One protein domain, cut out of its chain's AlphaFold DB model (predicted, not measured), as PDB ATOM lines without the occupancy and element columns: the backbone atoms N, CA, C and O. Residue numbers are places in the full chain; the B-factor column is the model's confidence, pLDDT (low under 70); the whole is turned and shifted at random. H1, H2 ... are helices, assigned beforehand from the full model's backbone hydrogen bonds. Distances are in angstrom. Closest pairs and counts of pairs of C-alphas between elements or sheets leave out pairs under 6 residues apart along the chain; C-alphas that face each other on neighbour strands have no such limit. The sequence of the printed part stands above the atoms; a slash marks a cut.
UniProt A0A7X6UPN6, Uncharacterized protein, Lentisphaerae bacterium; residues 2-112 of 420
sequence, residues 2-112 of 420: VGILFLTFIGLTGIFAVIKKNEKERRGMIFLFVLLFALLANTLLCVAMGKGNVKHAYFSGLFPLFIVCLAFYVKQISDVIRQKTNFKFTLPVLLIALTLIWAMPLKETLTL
ATOM      1  N   VAL A   2     268.104 166.323 288.701       57.81
ATOM      2  CA  VAL A   2     266.715 166.840 288.713       57.81
ATOM      3  C   VAL A   2     265.971 166.511 290.016       57.81
ATOM      4  O   VAL A   2     265.357 167.394 290.602       57.81
ATOM      5  N   GLY A   3     266.112 165.286 290.539       60.50
ATOM      6  CA  GLY A   3     265.503 164.893 291.818       60.50
ATOM      7  C   GLY A   3     265.992 165.691 293.035       60.50
ATOM      8  O   GLY A   3     265.185 166.050 293.885       60.50
ATOM      9  N   ILE A   4     267.285 166.034 293.107       63.38
ATOM     10  CA  ILE A   4     267.839 166.840 294.212       63.38
ATOM     11  C   ILE A   4     267.294 168.268 294.132       63.38
ATOM     12  O   ILE A   4     266.814 168.799 295.132       63.38
ATOM     13  N   LEU A   5     267.299 168.867 292.936       66.94
ATOM     14  CA  LEU A   5     266.757 170.210 292.711       66.94
ATOM     15  C   LEU A   5     265.262 170.269 293.045       66.94
ATOM     16  O   LEU A   5     264.826 171.177 293.749       66.94
ATOM     17  N   PHE A   6     264.497 169.259 292.625       64.62
ATOM     18  CA  PHE A   6     263.074 169.134 292.925       64.62
ATOM     19  C   PHE A   6     262.804 169.001 294.429       64.62
ATOM     20  O   PHE A   6     262.001 169.754 294.973       64.62
ATOM     21  N   LEU A   7     263.519 168.114 295.133       61.34
ATOM     22  CA  LEU A   7     263.385 167.949 296.587       61.34
ATOM     23  C   LEU A   7     263.787 169.213 297.356       61.34
ATOM     24  O   LEU A   7     263.135 169.572 298.335       61.34
ATOM     25  N   THR A   8     264.822 169.917 296.897       67.44
ATOM     26  CA  THR A   8     265.274 171.167 297.525       67.44
ATOM     27  C   THR A   8     264.248 172.277 297.322       67.44
ATOM     28  O   THR A   8     263.918 172.993 298.265       67.44
ATOM     29  N   PHE A   9     263.673 172.381 296.123       71.31
ATOM     30  CA  PHE A   9     262.606 173.331 295.815       71.31
ATOM     31  C   PHE A   9     261.330 173.055 296.629       71.31
ATOM     32  O   PHE A   9     260.736 173.964 297.214       71.31
ATOM     33  N   ILE A  10     260.944 171.785 296.739       65.69
ATOM     34  CA  ILE A  10     259.841 171.330 297.589       65.69
ATOM     35  C   ILE A  10     260.093 171.688 299.060       65.69
ATOM     36  O   ILE A  10     259.218 172.243 299.729       65.69
ATOM     37  N   GLY A  11     261.305 171.438 299.559       65.31
ATOM     38  CA  GLY A  11     261.695 171.795 300.921       65.31
ATOM     39  C   GLY A  11     261.622 173.304 301.168       65.31
ATOM     40  O   GLY A  11     261.017 173.740 302.145       65.31
ATOM     41  N   LEU A  12     262.161 174.114 300.251       71.06
ATOM     42  CA  LEU A  12     262.132 175.578 300.341       71.06
ATOM     43  C   LEU A  12     260.701 176.132 300.356       71.06
ATOM     44  O   LEU A  12     260.388 176.995 301.177       71.06
ATOM     45  N   THR A  13     259.817 175.618 299.496       70.50
ATOM     46  CA  THR A  13     258.417 176.073 299.421       70.50
ATOM     47  C   THR A  13     257.613 175.697 300.667       70.50
ATOM     48  O   THR A  13     256.867 176.533 301.182       70.50
ATOM     49  N   GLY A  14     257.802 174.492 301.212       63.94
ATOM     50  CA  GLY A  14     257.169 174.096 302.473       63.94
ATOM     51  C   GLY A  14     257.660 174.907 303.670       63.94
ATOM     52  O   GLY A  14     256.862 175.395 304.470       63.94
ATOM     53  N   ILE A  15     258.972 175.137 303.775       67.56
ATOM     54  CA  ILE A  15     259.522 175.956 304.859       67.56
ATOM     55  C   ILE A  15     258.995 177.390 304.784       67.56
ATOM     56  O   ILE A  15     258.549 177.931 305.796       67.56
ATOM     57  N   PHE A  16     258.981 177.986 303.591       71.69
ATOM     58  CA  PHE A  16     258.452 179.331 303.382       71.69
ATOM     59  C   PHE A  16     256.974 179.446 303.786       71.69
ATOM     60  O   PHE A  16     256.581 180.402 304.460       71.69
ATOM     61  N   ALA A  17     256.157 178.443 303.444       65.44
ATOM     62  CA  ALA A  17     254.744 178.406 303.811       65.44
ATOM     63  C   ALA A  17     254.527 178.408 305.335       65.44
ATOM     64  O   ALA A  17     253.610 179.078 305.818       65.44
ATOM     65  N   VAL A  18     255.380 177.725 306.109       63.75
ATOM     66  CA  VAL A  18     255.276 177.729 307.578       63.75
ATOM     67  C   VAL A  18     255.893 178.950 308.239       63.75
ATOM     68  O   VAL A  18     255.301 179.444 309.199       63.75
ATOM     69  N   ILE A  19     256.986 179.510 307.706       71.94
ATOM     70  CA  ILE A  19     257.513 180.805 308.178       71.94
ATOM     71  C   ILE A  19     256.409 181.870 308.153       71.94
ATOM     72  O   ILE A  19     256.313 182.677 309.076       71.94
ATOM     73  N   LYS A  20     255.547 181.847 307.129       73.44
ATOM     74  CA  LYS A  20     254.436 182.794 306.988       73.44
ATOM     75  C   LYS A  20     253.285 182.554 307.977       73.44
ATOM     76  O   LYS A  20     252.530 183.483 308.244       73.44
ATOM     77  N   LYS A  21     253.119 181.332 308.499       69.62
ATOM     78  CA  LYS A  21     251.929 180.923 309.269       69.62
ATOM     79  C   LYS A  21     252.170 180.790 310.778       69.62
ATOM     80  O   LYS A  21     251.201 180.854 311.526       69.62
ATOM     81  N   ASN A  22     253.412 180.596 311.235       67.94
ATOM     82  CA  ASN A  22     253.697 180.213 312.624       67.94
ATOM     83  C   ASN A  22     254.850 181.029 313.246       67.94
ATOM     84  O   ASN A  22     256.026 180.747 313.013       67.94
ATOM     85  N   GLU A  23     254.537 182.018 314.093       73.00
ATOM     86  CA  GLU A  23     255.557 182.873 314.729       73.00
ATOM     87  C   GLU A  23     256.437 182.133 315.747       73.00
ATOM     88  O   GLU A  23     257.631 182.416 315.847       73.00
ATOM     89  N   LYS A  24     255.883 181.147 316.467       72.69
ATOM     90  CA  LYS A  24     256.606 180.403 317.516       72.69
ATOM     91  C   LYS A  24     257.778 179.573 316.985       72.69
ATOM     92  O   LYS A  24     258.783 179.433 317.672       72.69
ATOM     93  N   GLU A  25     257.672 179.051 315.766       67.69
ATOM     94  CA  GLU A  25     258.688 178.181 315.146       67.69
ATOM     95  C   GLU A  25     259.557 178.929 314.117       67.69
ATOM     96  O   GLU A  25     260.467 178.357 313.510       67.69
ATOM     97  N   ARG A  26     259.318 180.236 313.944       72.56
ATOM     98  CA  ARG A  26     259.894 181.064 312.876       72.56
ATOM     99  C   ARG A  26     261.422 181.027 312.836       72.56
ATOM    100  O   ARG A  26     261.991 180.956 311.754       72.56
ATOM    101  N   ARG A  27     262.098 181.041 313.991       70.50
ATOM    102  CA  ARG A  27     263.575 181.038 314.057       70.50
ATOM    103  C   ARG A  27     264.187 179.729 313.545       70.50
ATOM    104  O   ARG A  27     265.116 179.777 312.745       70.50
ATOM    105  N   GLY A  28     263.642 178.582 313.956       68.50
ATOM    106  CA  GLY A  28     264.105 177.271 313.487       68.50
ATOM    107  C   GLY A  28     263.845 177.071 311.994       68.50
ATOM    108  O   GLY A  28     264.689 176.544 311.277       68.50
ATOM    109  N   MET A  29     262.717 177.586 311.506       69.88
ATOM    110  CA  MET A  29     262.359 177.506 310.091       69.88
ATOM    111  C   MET A  29     263.200 178.437 309.212       69.88
ATOM    112  O   MET A  29     263.587 178.036 308.121       69.88
ATOM    113  N   ILE A  30     263.561 179.635 309.689       73.31
ATOM    114  CA  ILE A  30     264.531 180.503 309.001       73.31
ATOM    115  C   ILE A  30     265.899 179.815 308.916       73.31
ATOM    116  O   ILE A  30     266.512 179.827 307.853       73.31
ATOM    117  N   PHE A  31     266.362 179.179 309.997       71.81
ATOM    118  CA  PHE A  31     267.624 178.437 309.979       71.81
ATOM    119  C   PHE A  31     267.597 177.294 308.952       71.81
ATOM    120  O   PHE A  31     268.497 177.190 308.124       71.81
ATOM    121  N   LEU A  32     266.527 176.492 308.942       70.38
ATOM    122  CA  LEU A  32     266.345 175.403 307.979       70.38
ATOM    123  C   LEU A  32     266.239 175.926 306.530       70.38
ATOM    124  O   LEU A  32     266.779 175.310 305.613       70.38
ATOM    125  N   PHE A  33     265.601 177.085 306.324       74.50
ATOM    126  CA  PHE A  33     265.517 177.757 305.023       74.50
ATOM    127  C   PHE A  33     266.896 178.179 304.510       74.50
ATOM    128  O   PHE A  33     267.243 177.875 303.372       74.50
ATOM    129  N   VAL A  34     267.694 178.842 305.355       75.44
ATOM    130  CA  VAL A  34     269.067 179.253 305.020       75.44
ATOM    131  C   VAL A  34     269.922 178.032 304.698       75.44
ATOM    132  O   VAL A  34     270.665 178.049 303.722       75.44
ATOM    133  N   LEU A  35     269.776 176.952 305.469       73.06
ATOM    134  CA  LEU A  35     270.519 175.715 305.267       73.06
ATOM    135  C   LEU A  35     270.157 175.037 303.933       73.06
ATOM    136  O   LEU A  35     271.057 174.657 303.189       73.06
ATOM    137  N   LEU A  36     268.865 174.945 303.583       73.81
ATOM    138  CA  LEU A  36     268.422 174.432 302.278       73.81
ATOM    139  C   LEU A  36     268.832 175.339 301.115       73.81
ATOM    140  O   LEU A  36     269.172 174.840 300.045       73.81
ATOM    141  N   PHE A  37     268.816 176.658 301.306       78.56
ATOM    142  CA  PHE A  37     269.247 177.603 300.281       78.56
ATOM    143  C   PHE A  37     270.756 177.511 300.039       78.56
ATOM    144  O   PHE A  37     271.189 177.458 298.890       78.56
ATOM    145  N   ALA A  38     271.555 177.408 301.104       74.69
ATOM    146  CA  ALA A  38     272.988 177.141 301.010       74.69
ATOM    147  C   ALA A  38     273.258 175.805 300.302       74.69
ATOM    148  O   ALA A  38     274.174 175.707 299.489       74.69
ATOM    149  N   LEU A  39     272.416 174.798 300.541       73.62
ATOM    150  CA  LEU A  39     272.483 173.513 299.855       73.62
ATOM    151  C   LEU A  39     272.183 173.618 298.358       73.62
ATOM    152  O   LEU A  39     272.893 173.033 297.540       73.62
ATOM    153  N   LEU A  40     271.134 174.364 298.004       77.69
ATOM    154  CA  LEU A  40     270.764 174.633 296.621       77.69
ATOM    155  C   LEU A  40     271.894 175.377 295.912       77.69
ATOM    156  O   LEU A  40     272.304 174.968 294.832       77.69
ATOM    157  N   ALA A  41     272.429 176.422 296.545       77.75
ATOM    158  CA  ALA A  41     273.540 177.208 296.027       77.75
ATOM    159  C   ALA A  41     274.798 176.352 295.842       77.75
ATOM    160  O   ALA A  41     275.419 176.420 294.787       77.75
ATOM    161  N   ASN A  42     275.134 175.491 296.808       71.62
ATOM    162  CA  ASN A  42     276.255 174.560 296.689       71.62
ATOM    163  C   ASN A  42     276.030 173.545 295.559       71.62
ATOM    164  O   ASN A  42     276.934 173.274 294.779       71.62
ATOM    165  N   THR A  43     274.805 173.032 295.413       72.50
ATOM    166  CA  THR A  43     274.442 172.131 294.310       72.50
ATOM    167  C   THR A  43     274.600 172.833 292.964       72.50
ATOM    168  O   THR A  43     275.266 172.302 292.083       72.50
ATOM    169  N   LEU A  44     274.061 174.045 292.812       76.88
ATOM    170  CA  LEU A  44     274.197 174.852 291.598       76.88
ATOM    171  C   LEU A  44     275.660 175.205 291.298       76.88
ATOM    172  O   LEU A  44     276.074 175.134 290.144       76.88
ATOM    173  N   LEU A  45     276.454 175.525 292.323       74.62
ATOM    174  CA  LEU A  45     277.884 175.796 292.188       74.62
ATOM    175  C   LEU A  45     278.634 174.559 291.690       74.62
ATOM    176  O   LEU A  45     279.386 174.656 290.724       74.62
ATOM    177  N   CYS A  46     278.397 173.389 292.291       69.00
ATOM    178  CA  CYS A  46     278.999 172.148 291.822       69.00
ATOM    179  C   CYS A  46     278.607 171.848 290.370       69.00
ATOM    180  O   CYS A  46     279.454 171.413 289.600       69.00
ATOM    181  N   VAL A  47     277.356 172.112 289.979       69.38
ATOM    182  CA  VAL A  47     276.881 171.932 288.596       69.38
ATOM    183  C   VAL A  47     277.600 172.864 287.632       69.38
ATOM    184  O   VAL A  47     278.075 172.408 286.594       69.38
ATOM    185  N   ALA A  48     277.728 174.142 287.990       73.44
ATOM    186  CA  ALA A  48     278.443 175.127 287.190       73.44
ATOM    187  C   ALA A  48     279.929 174.761 287.036       73.44
ATOM    188  O   ALA A  48     280.458 174.788 285.928       73.44
ATOM    189  N   MET A  49     280.589 174.356 288.127       72.25
ATOM    190  CA  MET A  49     281.998 173.948 288.111       72.25
ATOM    191  C   MET A  49     282.224 172.621 287.376       72.25
ATOM    192  O   MET A  49     283.236 172.459 286.700       72.25
ATOM    193  N   GLY A  50     281.283 171.683 287.484       61.16
ATOM    194  CA  GLY A  50     281.330 170.377 286.828       61.16
ATOM    195  C   GLY A  50     280.837 170.378 285.382       61.16
ATOM    196  O   GLY A  50     280.755 169.308 284.791       61.16
ATOM    197  N   LYS A  51     280.462 171.536 284.813       68.44
ATOM    198  CA  LYS A  51     279.827 171.647 283.482       68.44
ATOM    199  C   LYS A  51     278.607 170.721 283.307       68.44
ATOM    200  O   LYS A  51     278.362 170.222 282.218       68.44
ATOM    201  N   GLY A  52     277.851 170.486 284.379       61.56
ATOM    202  CA  GLY A  52     276.740 169.524 284.395       61.56
ATOM    203  C   GLY A  52     277.076 168.160 285.010       61.56
ATOM    204  O   GLY A  52     276.158 167.456 285.425       61.56
ATOM    205  N   ASN A  53     278.356 167.832 285.200       55.75
ATOM    206  CA  ASN A  53     278.796 166.520 285.678       55.75
ATOM    207  C   ASN A  53     279.337 166.611 287.102       55.75
ATOM    208  O   ASN A  53     280.486 166.973 287.352       55.75
ATOM    209  N   VAL A  54     278.482 166.282 288.070       62.84
ATOM    210  CA  VAL A  54     278.824 166.328 289.496       62.84
ATOM    211  C   VAL A  54     278.716 164.940 290.102       62.84
ATOM    212  O   VAL A  54     277.653 164.321 290.058       62.84
ATOM    213  N   LYS A  55     279.791 164.463 290.744       63.41
ATOM    214  CA  LYS A  55     279.761 163.174 291.446       63.41
ATOM    215  C   LYS A  55     278.774 163.233 292.613       63.41
ATOM    216  O   LYS A  55     278.923 164.038 293.529       63.41
ATOM    217  N   HIS A  56     277.811 162.310 292.628       65.38
ATOM    218  CA  HIS A  56     276.810 162.184 293.695       65.38
ATOM    219  C   HIS A  56     277.410 162.015 295.100       65.38
ATOM    220  O   HIS A  56     276.792 162.417 296.085       65.38
ATOM    221  N   ALA A  57     278.636 161.490 295.190       65.06
ATOM    222  CA  ALA A  57     279.386 161.369 296.436       65.06
ATOM    223  C   ALA A  57     279.585 162.712 297.164       65.06
ATOM    224  O   ALA A  57     279.672 162.723 298.386       65.06
ATOM    225  N   TYR A  58     279.585 163.845 296.454       66.31
ATOM    226  CA  TYR A  58     279.690 165.167 297.082       66.31
ATOM    227  C   TYR A  58     278.429 165.580 297.855       66.31
ATOM    228  O   TYR A  58     278.480 166.492 298.674       66.31
ATOM    229  N   PHE A  59     277.306 164.890 297.636       70.06
ATOM    230  CA  PHE A  59     276.025 165.187 298.277       70.06
ATOM    231  C   PHE A  59     275.596 164.128 299.299       70.06
ATOM    232  O   PHE A  59     274.616 164.341 300.010       70.06
ATOM    233  N   SER A  60     276.312 163.004 299.420       70.12
ATOM    234  CA  SER A  60     275.942 161.918 300.343       70.12
ATOM    235  C   SER A  60     275.973 162.364 301.810       70.12
ATOM    236  O   SER A  60     275.077 162.020 302.576       70.12
ATOM    237  N   GLY A  61     276.930 163.218 302.188       70.31
ATOM    238  CA  GLY A  61     277.000 163.813 303.528       70.31
ATOM    239  C   GLY A  61     275.817 164.730 303.872       70.31
ATOM    240  O   GLY A  61     275.573 165.007 305.042       70.31
ATOM    241  N   LEU A  62     275.050 165.170 302.870       71.94
ATOM    242  CA  LEU A  62     273.885 166.043 303.039       71.94
ATOM    243  C   LEU A  62     272.573 165.256 303.182       71.94
ATOM    244  O   LEU A  62     271.524 165.835 303.464       71.94
ATOM    245  N   PHE A  63     272.616 163.933 303.019       73.81
ATOM    246  CA  PHE A  63     271.437 163.069 303.049       73.81
ATOM    247  C   PHE A  63     270.635 163.140 304.364       73.81
ATOM    248  O   PHE A  63     269.408 163.252 304.289       73.81
ATOM    249  N   PRO A  64     271.257 163.174 305.564       78.00
ATOM    250  CA  PRO A  64     270.509 163.312 306.817       78.00
ATOM    251  C   PRO A  64     269.660 164.586 306.861       78.00
ATOM    252  O   PRO A  64     268.520 164.570 307.323       78.00
ATOM    253  N   LEU A  65     270.185 165.687 306.319       73.56
ATOM    254  CA  LEU A  65     269.469 166.953 306.275       73.56
ATOM    255  C   LEU A  65     268.270 166.903 305.317       73.56
ATOM    256  O   LEU A  65     267.201 167.419 305.649       73.56
ATOM    257  N   PHE A  66     268.418 166.247 304.163       73.62
ATOM    258  CA  PHE A  66     267.298 166.017 303.247       73.62
ATOM    259  C   PHE A  66     266.173 165.221 303.908       73.62
ATOM    260  O   PHE A  66     265.010 165.594 303.764       73.62
ATOM    261  N   ILE A  67     266.505 164.175 304.673       79.06
ATOM    262  CA  ILE A  67     265.516 163.365 305.399       79.06
ATOM    263  C   ILE A  67     264.752 164.222 306.413       79.06
ATOM    264  O   ILE A  67     263.524 164.160 306.465       79.06
ATOM    265  N   VAL A  68     265.455 165.060 307.183       77.69
ATOM    266  CA  VAL A  68     264.821 165.968 308.154       77.69
ATOM    267  C   VAL A  68     263.874 166.940 307.450       77.69
ATOM    268  O   VAL A  68     262.718 167.078 307.851       77.69
ATOM    269  N   CYS A  69     264.322 167.576 306.365       73.56
ATOM    270  CA  CYS A  69     263.492 168.515 305.607       73.56
ATOM    271  C   CYS A  69     262.262 167.832 304.994       73.56
ATOM    272  O   CYS A  69     261.159 168.378 305.061       73.56
ATOM    273  N   LEU A  70     262.427 166.621 304.455       77.12
ATOM    274  CA  LEU A  70     261.329 165.817 303.926       77.12
ATOM    275  C   LEU A  70     260.320 165.463 305.026       77.12
ATOM    276  O   LEU A  70     259.120 165.616 304.816       77.12
ATOM    277  N   ALA A  71     260.778 165.062 306.214       81.81
ATOM    278  CA  ALA A  71     259.899 164.755 307.342       81.81
ATOM    279  C   ALA A  71     259.048 165.969 307.760       81.81
ATOM    280  O   ALA A  71     257.834 165.843 307.951       81.81
ATOM    281  N   PHE A  72     259.656 167.160 307.836       78.19
ATOM    282  CA  PHE A  72     258.926 168.405 308.096       78.19
ATOM    283  C   PHE A  72     257.903 168.709 307.001       78.19
ATOM    284  O   PHE A  72     256.755 169.036 307.308       78.19
ATOM    285  N   TYR A  73     258.294 168.568 305.737       76.25
ATOM    286  CA  TYR A  73     257.417 168.814 304.598       76.25
ATOM    287  C   TYR A  73     256.188 167.895 304.604       76.25
ATOM    288  O   TYR A  73     255.051 168.356 304.491       76.25
ATOM    289  N   VAL A  74     256.404 166.597 304.818       82.56
ATOM    290  CA  VAL A  74     255.346 165.581 304.865       82.56
ATOM    291  C   VAL A  74     254.368 165.845 306.003       82.56
ATOM    292  O   VAL A  74     253.154 165.761 305.803       82.56
ATOM    293  N   LYS A  75     254.875 166.226 307.182       85.00
ATOM    294  CA  LYS A  75     254.033 166.626 308.316       85.00
ATOM    295  C   LYS A  75     253.142 167.814 307.954       85.00
ATOM    296  O   LYS A  75     251.939 167.768 308.191       85.00
ATOM    297  N   GLN A  76     253.703 168.849 307.332       79.44
ATOM    298  CA  GLN A  76     252.932 170.035 306.959       79.44
ATOM    299  C   GLN A  76     251.879 169.753 305.890       79.44
ATOM    300  O   GLN A  76     250.741 170.202 306.032       79.44
ATOM    301  N   ILE A  77     252.226 168.997 304.842       80.56
ATOM    302  CA  ILE A  77     251.240 168.559 303.847       80.56
ATOM    303  C   ILE A  77     250.122 167.789 304.539       80.56
ATOM    304  O   ILE A  77     248.949 168.068 304.291       80.56
ATOM    305  N   SER A  78     250.470 166.852 305.424       88.12
ATOM    306  CA  SER A  78     249.481 166.104 306.193       88.12
ATOM    307  C   SER A  78     248.539 167.038 306.953       88.12
ATOM    308  O   SER A  78     247.328 166.859 306.870       88.12
ATOM    309  N   ASP A  79     249.065 168.040 307.661       84.81
ATOM    310  CA  ASP A  79     248.251 168.983 308.432       84.81
ATOM    311  C   ASP A  79     247.315 169.804 307.534       84.81
ATOM    312  O   ASP A  79     246.143 169.990 307.869       84.81
ATOM    313  N   VAL A  80     247.787 170.243 306.364       83.31
ATOM    314  CA  VAL A  80     246.965 170.972 305.382       83.31
ATOM    315  C   VAL A  80     245.857 170.083 304.811       83.31
ATOM    316  O   VAL A  80     244.702 170.512 304.752       83.31
ATOM    317  N   ILE A  81     246.176 168.848 304.410       84.50
ATOM    318  CA  ILE A  81     245.178 167.900 303.893       84.50
ATOM    319  C   ILE A  81     244.165 167.576 304.990       84.50
ATOM    320  O   ILE A  81     242.962 167.600 304.731       84.50
ATOM    321  N   ARG A  82     244.617 167.343 306.225       89.19
ATOM    322  CA  ARG A  82     243.753 167.053 307.371       89.19
ATOM    323  C   ARG A  82     242.806 168.212 307.674       89.19
ATOM    324  O   ARG A  82     241.628 167.962 307.891       89.19
ATOM    325  N   GLN A  83     243.287 169.458 307.635       88.12
ATOM    326  CA  GLN A  83     242.449 170.652 307.818       88.12
ATOM    327  C   GLN A  83     241.358 170.773 306.748       88.12
ATOM    328  O   GLN A  83     240.260 171.224 307.052       88.12
ATOM    329  N   LYS A  84     241.643 170.368 305.505       89.75
ATOM    330  CA  LYS A  84     240.683 170.463 304.394       89.75
ATOM    331  C   LYS A  84     239.715 169.281 304.293       89.75
ATOM    332  O   LYS A  84     238.596 169.463 303.835       89.75
ATOM    333  N   THR A  85     240.148 168.080 304.672       91.44
ATOM    334  CA  THR A  85     239.409 166.825 304.419       91.44
ATOM    335  C   THR A  85     238.878 166.153 305.684       91.44
ATOM    336  O   THR A  85     238.124 165.192 305.583       91.44
ATOM    337  N   ASN A  86     239.290 166.603 306.877       91.12
ATOM    338  CA  ASN A  86     239.071 165.928 308.165       91.12
ATOM    339  C   ASN A  86     239.597 164.478 308.246       91.12
ATOM    340  O   ASN A  86     239.348 163.780 309.233       91.12
ATOM    341  N   PHE A  87     240.372 164.014 307.262       91.25
ATOM    342  CA  PHE A  87     240.936 162.669 307.261       91.25
ATOM    343  C   PHE A  87     242.078 162.565 308.285       91.25
ATOM    344  O   PHE A  87     243.090 163.256 308.187       91.25
ATOM    345  N   LYS A  88     241.927 161.712 309.307       89.88
ATOM    346  CA  LYS A  88     242.902 161.595 310.413       89.88
ATOM    347  C   LYS A  88     244.151 160.777 310.056       89.88
ATOM    348  O   LYS A  88     245.141 160.864 310.775       89.88
ATOM    349  N   PHE A  89     244.121 160.022 308.957       91.88
ATOM    350  CA  PHE A  89     245.215 159.138 308.533       91.88
ATOM    351  C   PHE A  89     246.078 159.727 307.408       91.88
ATOM    352  O   PHE A  89     246.828 158.997 306.766       91.88
ATOM    353  N   THR A  90     246.021 161.041 307.172       87.62
ATOM    354  CA  THR A  90     246.832 161.717 306.145       87.62
ATOM    355  C   THR A  90     248.326 161.447 306.304       87.62
ATOM    356  O   THR A  90     248.979 161.095 305.328       87.62
ATOM    357  N   LEU A  91     248.868 161.561 307.523       86.50
ATOM    358  CA  LEU A  91     250.292 161.334 307.779       86.50
ATOM    359  C   LEU A  91     250.701 159.870 307.520       86.50
ATOM    360  O   LEU A  91     251.609 159.672 306.714       86.50
ATOM    361  N   PRO A  92     250.045 158.847 308.114       91.25
ATOM    362  CA  PRO A  92     250.320 157.449 307.781       91.25
ATOM    363  C   PRO A  92     250.237 157.149 306.282       91.25
ATOM    364  O   PRO A  92     251.130 156.503 305.744       91.25
ATOM    365  N   VAL A  93     249.209 157.654 305.590       90.69
ATOM    366  CA  VAL A  93     249.036 157.418 304.149       90.69
ATOM    367  C   VAL A  93     250.164 158.051 303.336       90.69
ATOM    368  O   VAL A  93     250.701 157.396 302.448       90.69
ATOM    369  N   LEU A  94     250.579 159.280 303.654       88.38
ATOM    370  CA  LEU A  94     251.708 159.932 302.978       88.38
ATOM    371  C   LEU A  94     253.032 159.206 303.233       88.38
ATOM    372  O   LEU A  94     253.834 159.065 302.313       88.38
ATOM    373  N   LEU A  95     253.258 158.721 304.457       88.44
ATOM    374  CA  LEU A  95     254.450 157.940 304.787       88.44
ATOM    375  C   LEU A  95     254.473 156.604 304.038       88.44
ATOM    376  O   LEU A  95     255.517 156.238 303.502       88.44
ATOM    377  N   ILE A  96     253.337 155.906 303.946       89.50
ATOM    378  CA  ILE A  96     253.213 154.673 303.155       89.50
ATOM    379  C   ILE A  96     253.458 154.975 301.677       89.50
ATOM    380  O   ILE A  96     254.257 154.290 301.049       89.50
ATOM    381  N   ALA A  97     252.834 156.021 301.128       86.31
ATOM    382  CA  ALA A  97     253.012 156.409 299.733       86.31
ATOM    383  C   ALA A  97     254.484 156.716 299.412       86.31
ATOM    384  O   ALA A  97     255.023 156.194 298.441       86.31
ATOM    385  N   LEU A  98     255.166 157.492 300.262       84.62
ATOM    386  CA  LEU A  98     256.598 157.757 300.117       84.62
ATOM    387  C   LEU A  98     257.434 156.488 300.238       84.62
ATOM    388  O   LEU A  98     258.326 156.271 299.425       84.62
ATOM    389  N   THR A  99     257.135 155.637 301.216       85.06
ATOM    390  CA  THR A  99     257.838 154.362 301.386       85.06
ATOM    391  C   THR A  99     257.692 153.499 300.138       85.06
ATOM    392  O   THR A  99     258.686 152.967 299.669       85.06
ATOM    393  N   LEU A 100     256.498 153.413 299.543       84.38
ATOM    394  CA  LEU A 100     256.269 152.663 298.306       84.38
ATOM    395  C   LEU A 100     257.028 153.263 297.113       84.38
ATOM    396  O   LEU A 100     257.615 152.513 296.337       84.38
ATOM    397  N   ILE A 101     257.077 154.596 297.003       83.00
ATOM    398  CA  ILE A 101     257.849 155.294 295.959       83.00
ATOM    399  C   ILE A 101     259.348 154.982 296.086       83.00
ATOM    400  O   ILE A 101     260.014 154.740 295.082       83.00
ATOM    401  N   TRP A 102     259.885 154.950 297.310       81.81
ATOM    402  CA  TRP A 102     261.308 154.696 297.563       81.81
ATOM    403  C   TRP A 102     261.678 153.211 297.657       81.81
ATOM    404  O   TRP A 102     262.842 152.864 297.451       81.81
ATOM    405  N   ALA A 103     260.717 152.324 297.920       86.38
ATOM    406  CA  ALA A 103     260.956 150.889 298.058       86.38
ATOM    407  C   ALA A 103     261.514 150.278 296.771       86.38
ATOM    408  O   ALA A 103     262.378 149.406 296.837       86.38
ATOM    409  N   MET A 104     261.052 150.742 295.607       83.31
ATOM    410  CA  MET A 104     261.483 150.192 294.323       83.31
ATOM    411  C   MET A 104     262.942 150.568 293.987       83.31
ATOM    412  O   MET A 104     263.735 149.644 293.812       83.31
ATOM    413  N   PRO A 105     263.375 151.850 294.006       82.25
ATOM    414  CA  PRO A 105     264.795 152.197 293.868       82.25
ATOM    415  C   PRO A 105     265.691 151.554 294.931       82.25
ATOM    416  O   PRO A 105     266.802 151.128 294.620       82.25
ATOM    417  N   LEU A 106     265.208 151.446 296.176       85.00
ATOM    418  CA  LEU A 106     265.949 150.783 297.249       85.00
ATOM    419  C   LEU A 106     266.166 149.300 296.938       85.00
ATOM    420  O   LEU A 106     267.295 148.827 297.025       85.00
ATOM    421  N   LYS A 107     265.113 148.581 296.531       90.25
ATOM    422  CA  LYS A 107     265.210 147.180 296.112       90.25
ATOM    423  C   LYS A 107     266.237 147.018 294.993       90.25
ATOM    424  O   LYS A 107     267.116 146.177 295.126       90.25
ATOM    425  N   GLU A 108     266.159 147.829 293.936       87.12
ATOM    426  CA  GLU A 108     267.109 147.738 292.819       87.12
ATOM    427  C   GLU A 108     268.550 147.998 293.269       87.12
ATOM    428  O   GLU A 108     269.457 147.260 292.893       87.12
ATOM    429  N   THR A 109     268.753 148.992 294.142       83.81
ATOM    430  CA  THR A 109     270.068 149.314 294.718       83.81
ATOM    431  C   THR A 109     270.626 148.143 295.528       83.81
ATOM    432  O   THR A 109     271.809 147.835 295.426       83.81
ATOM    433  N   LEU A 110     269.778 147.456 296.303       85.38
ATOM    434  CA  LEU A 110     270.165 146.275 297.082       85.38
ATOM    435  C   LEU A 110     270.465 145.050 296.206       85.38
ATOM    436  O   LEU A 110     271.173 144.149 296.647       85.38
ATOM    437  N   THR A 111     269.942 145.011 294.978       85.62
ATOM    438  CA  THR A 111     270.202 143.943 294.000       85.62
ATOM    439  C   THR A 111     271.345 144.255 293.031       85.62
ATOM    440  O   THR A 111     271.614 143.451 292.141       85.62
ATOM    441  N   LEU A 112     272.023 145.401 293.170       82.00
ATOM    442  CA  LEU A 112     273.205 145.710 292.366       82.00
ATOM    443  C   LEU A 112     274.338 144.723 292.665       82.00
ATOM    444  O   LEU A 112     274.642 144.434 293.822       82.00
TER     445      LEU A 112
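AT A GLANCE: This is residues 2 to 112 of the 420 residues of an uncharacterized protein of Lentisphaerae bacterium (UniProt A0A7X6UPN6). Two long helical hairpins, H1 with H2 and H4 with H5, are joined where H1 crosses H4, and H5 splays away so that residues 99 to 112 stick out. Short H3 lies between the hairpins along the chain. The printed part has 111 residues with five named helices, H1 to H5, and no named strand: all helix. It is flat, 47 by 37 by 18 A, and only just loose, close to compact, with a radius of gyration of the C-alphas of 16.0 A.

IN THESE COORDINATES: H1, residues 2 to 19, begins at C-alpha 2 (266.715, 166.840, 288.713) and spans 25.7 A. H2, residues 26 to 49, spans 33.9 A. H3 is residues 57 to 60. H4, residues 63 to 85, spans 32.3 A. H5, residues 90 to 110, spans 29.4 A, has a kink of 36 degrees near residue 104, and ends at C-alpha 110 (270.165, 146.275, 297.082).

HOW THE PARTS SIT: H1 and H2, a hairpin, touch at a shallow tilt of 23 degrees, opposite ways; their closest C-alphas, Ile 19 and Arg 26, are 5.3 A apart. H1, with residues 7 to 15 alone, touches H4 at a steep tilt of 56 degrees, closest at C-alphas Gly 14 and Tyr 73, 5.7 A. H4 and H5, a hairpin, touch with residues 74 to 82 and 90 to 95 alone, at a shallow tilt of 34 degrees, only just short of steep; C-alphas Ser 78 and Leu 91 are closest, 5.1 A. H2 and H3 are near each other, and H2 and H5 are apart. Every O i to N i+4 pair is within hydrogen-bond range in H1, H2 and H4, and 15 of 17 in H5; H3 is too short for one.

THE WHOLE: C-alphas Met 49 and Asn 86 are farthest apart, 48.1 A. The printed part has no cut and no long link. Mean pLDDT of the printed part is 76.0; residues 2 to 8 and 50 to 58 are among those under 70.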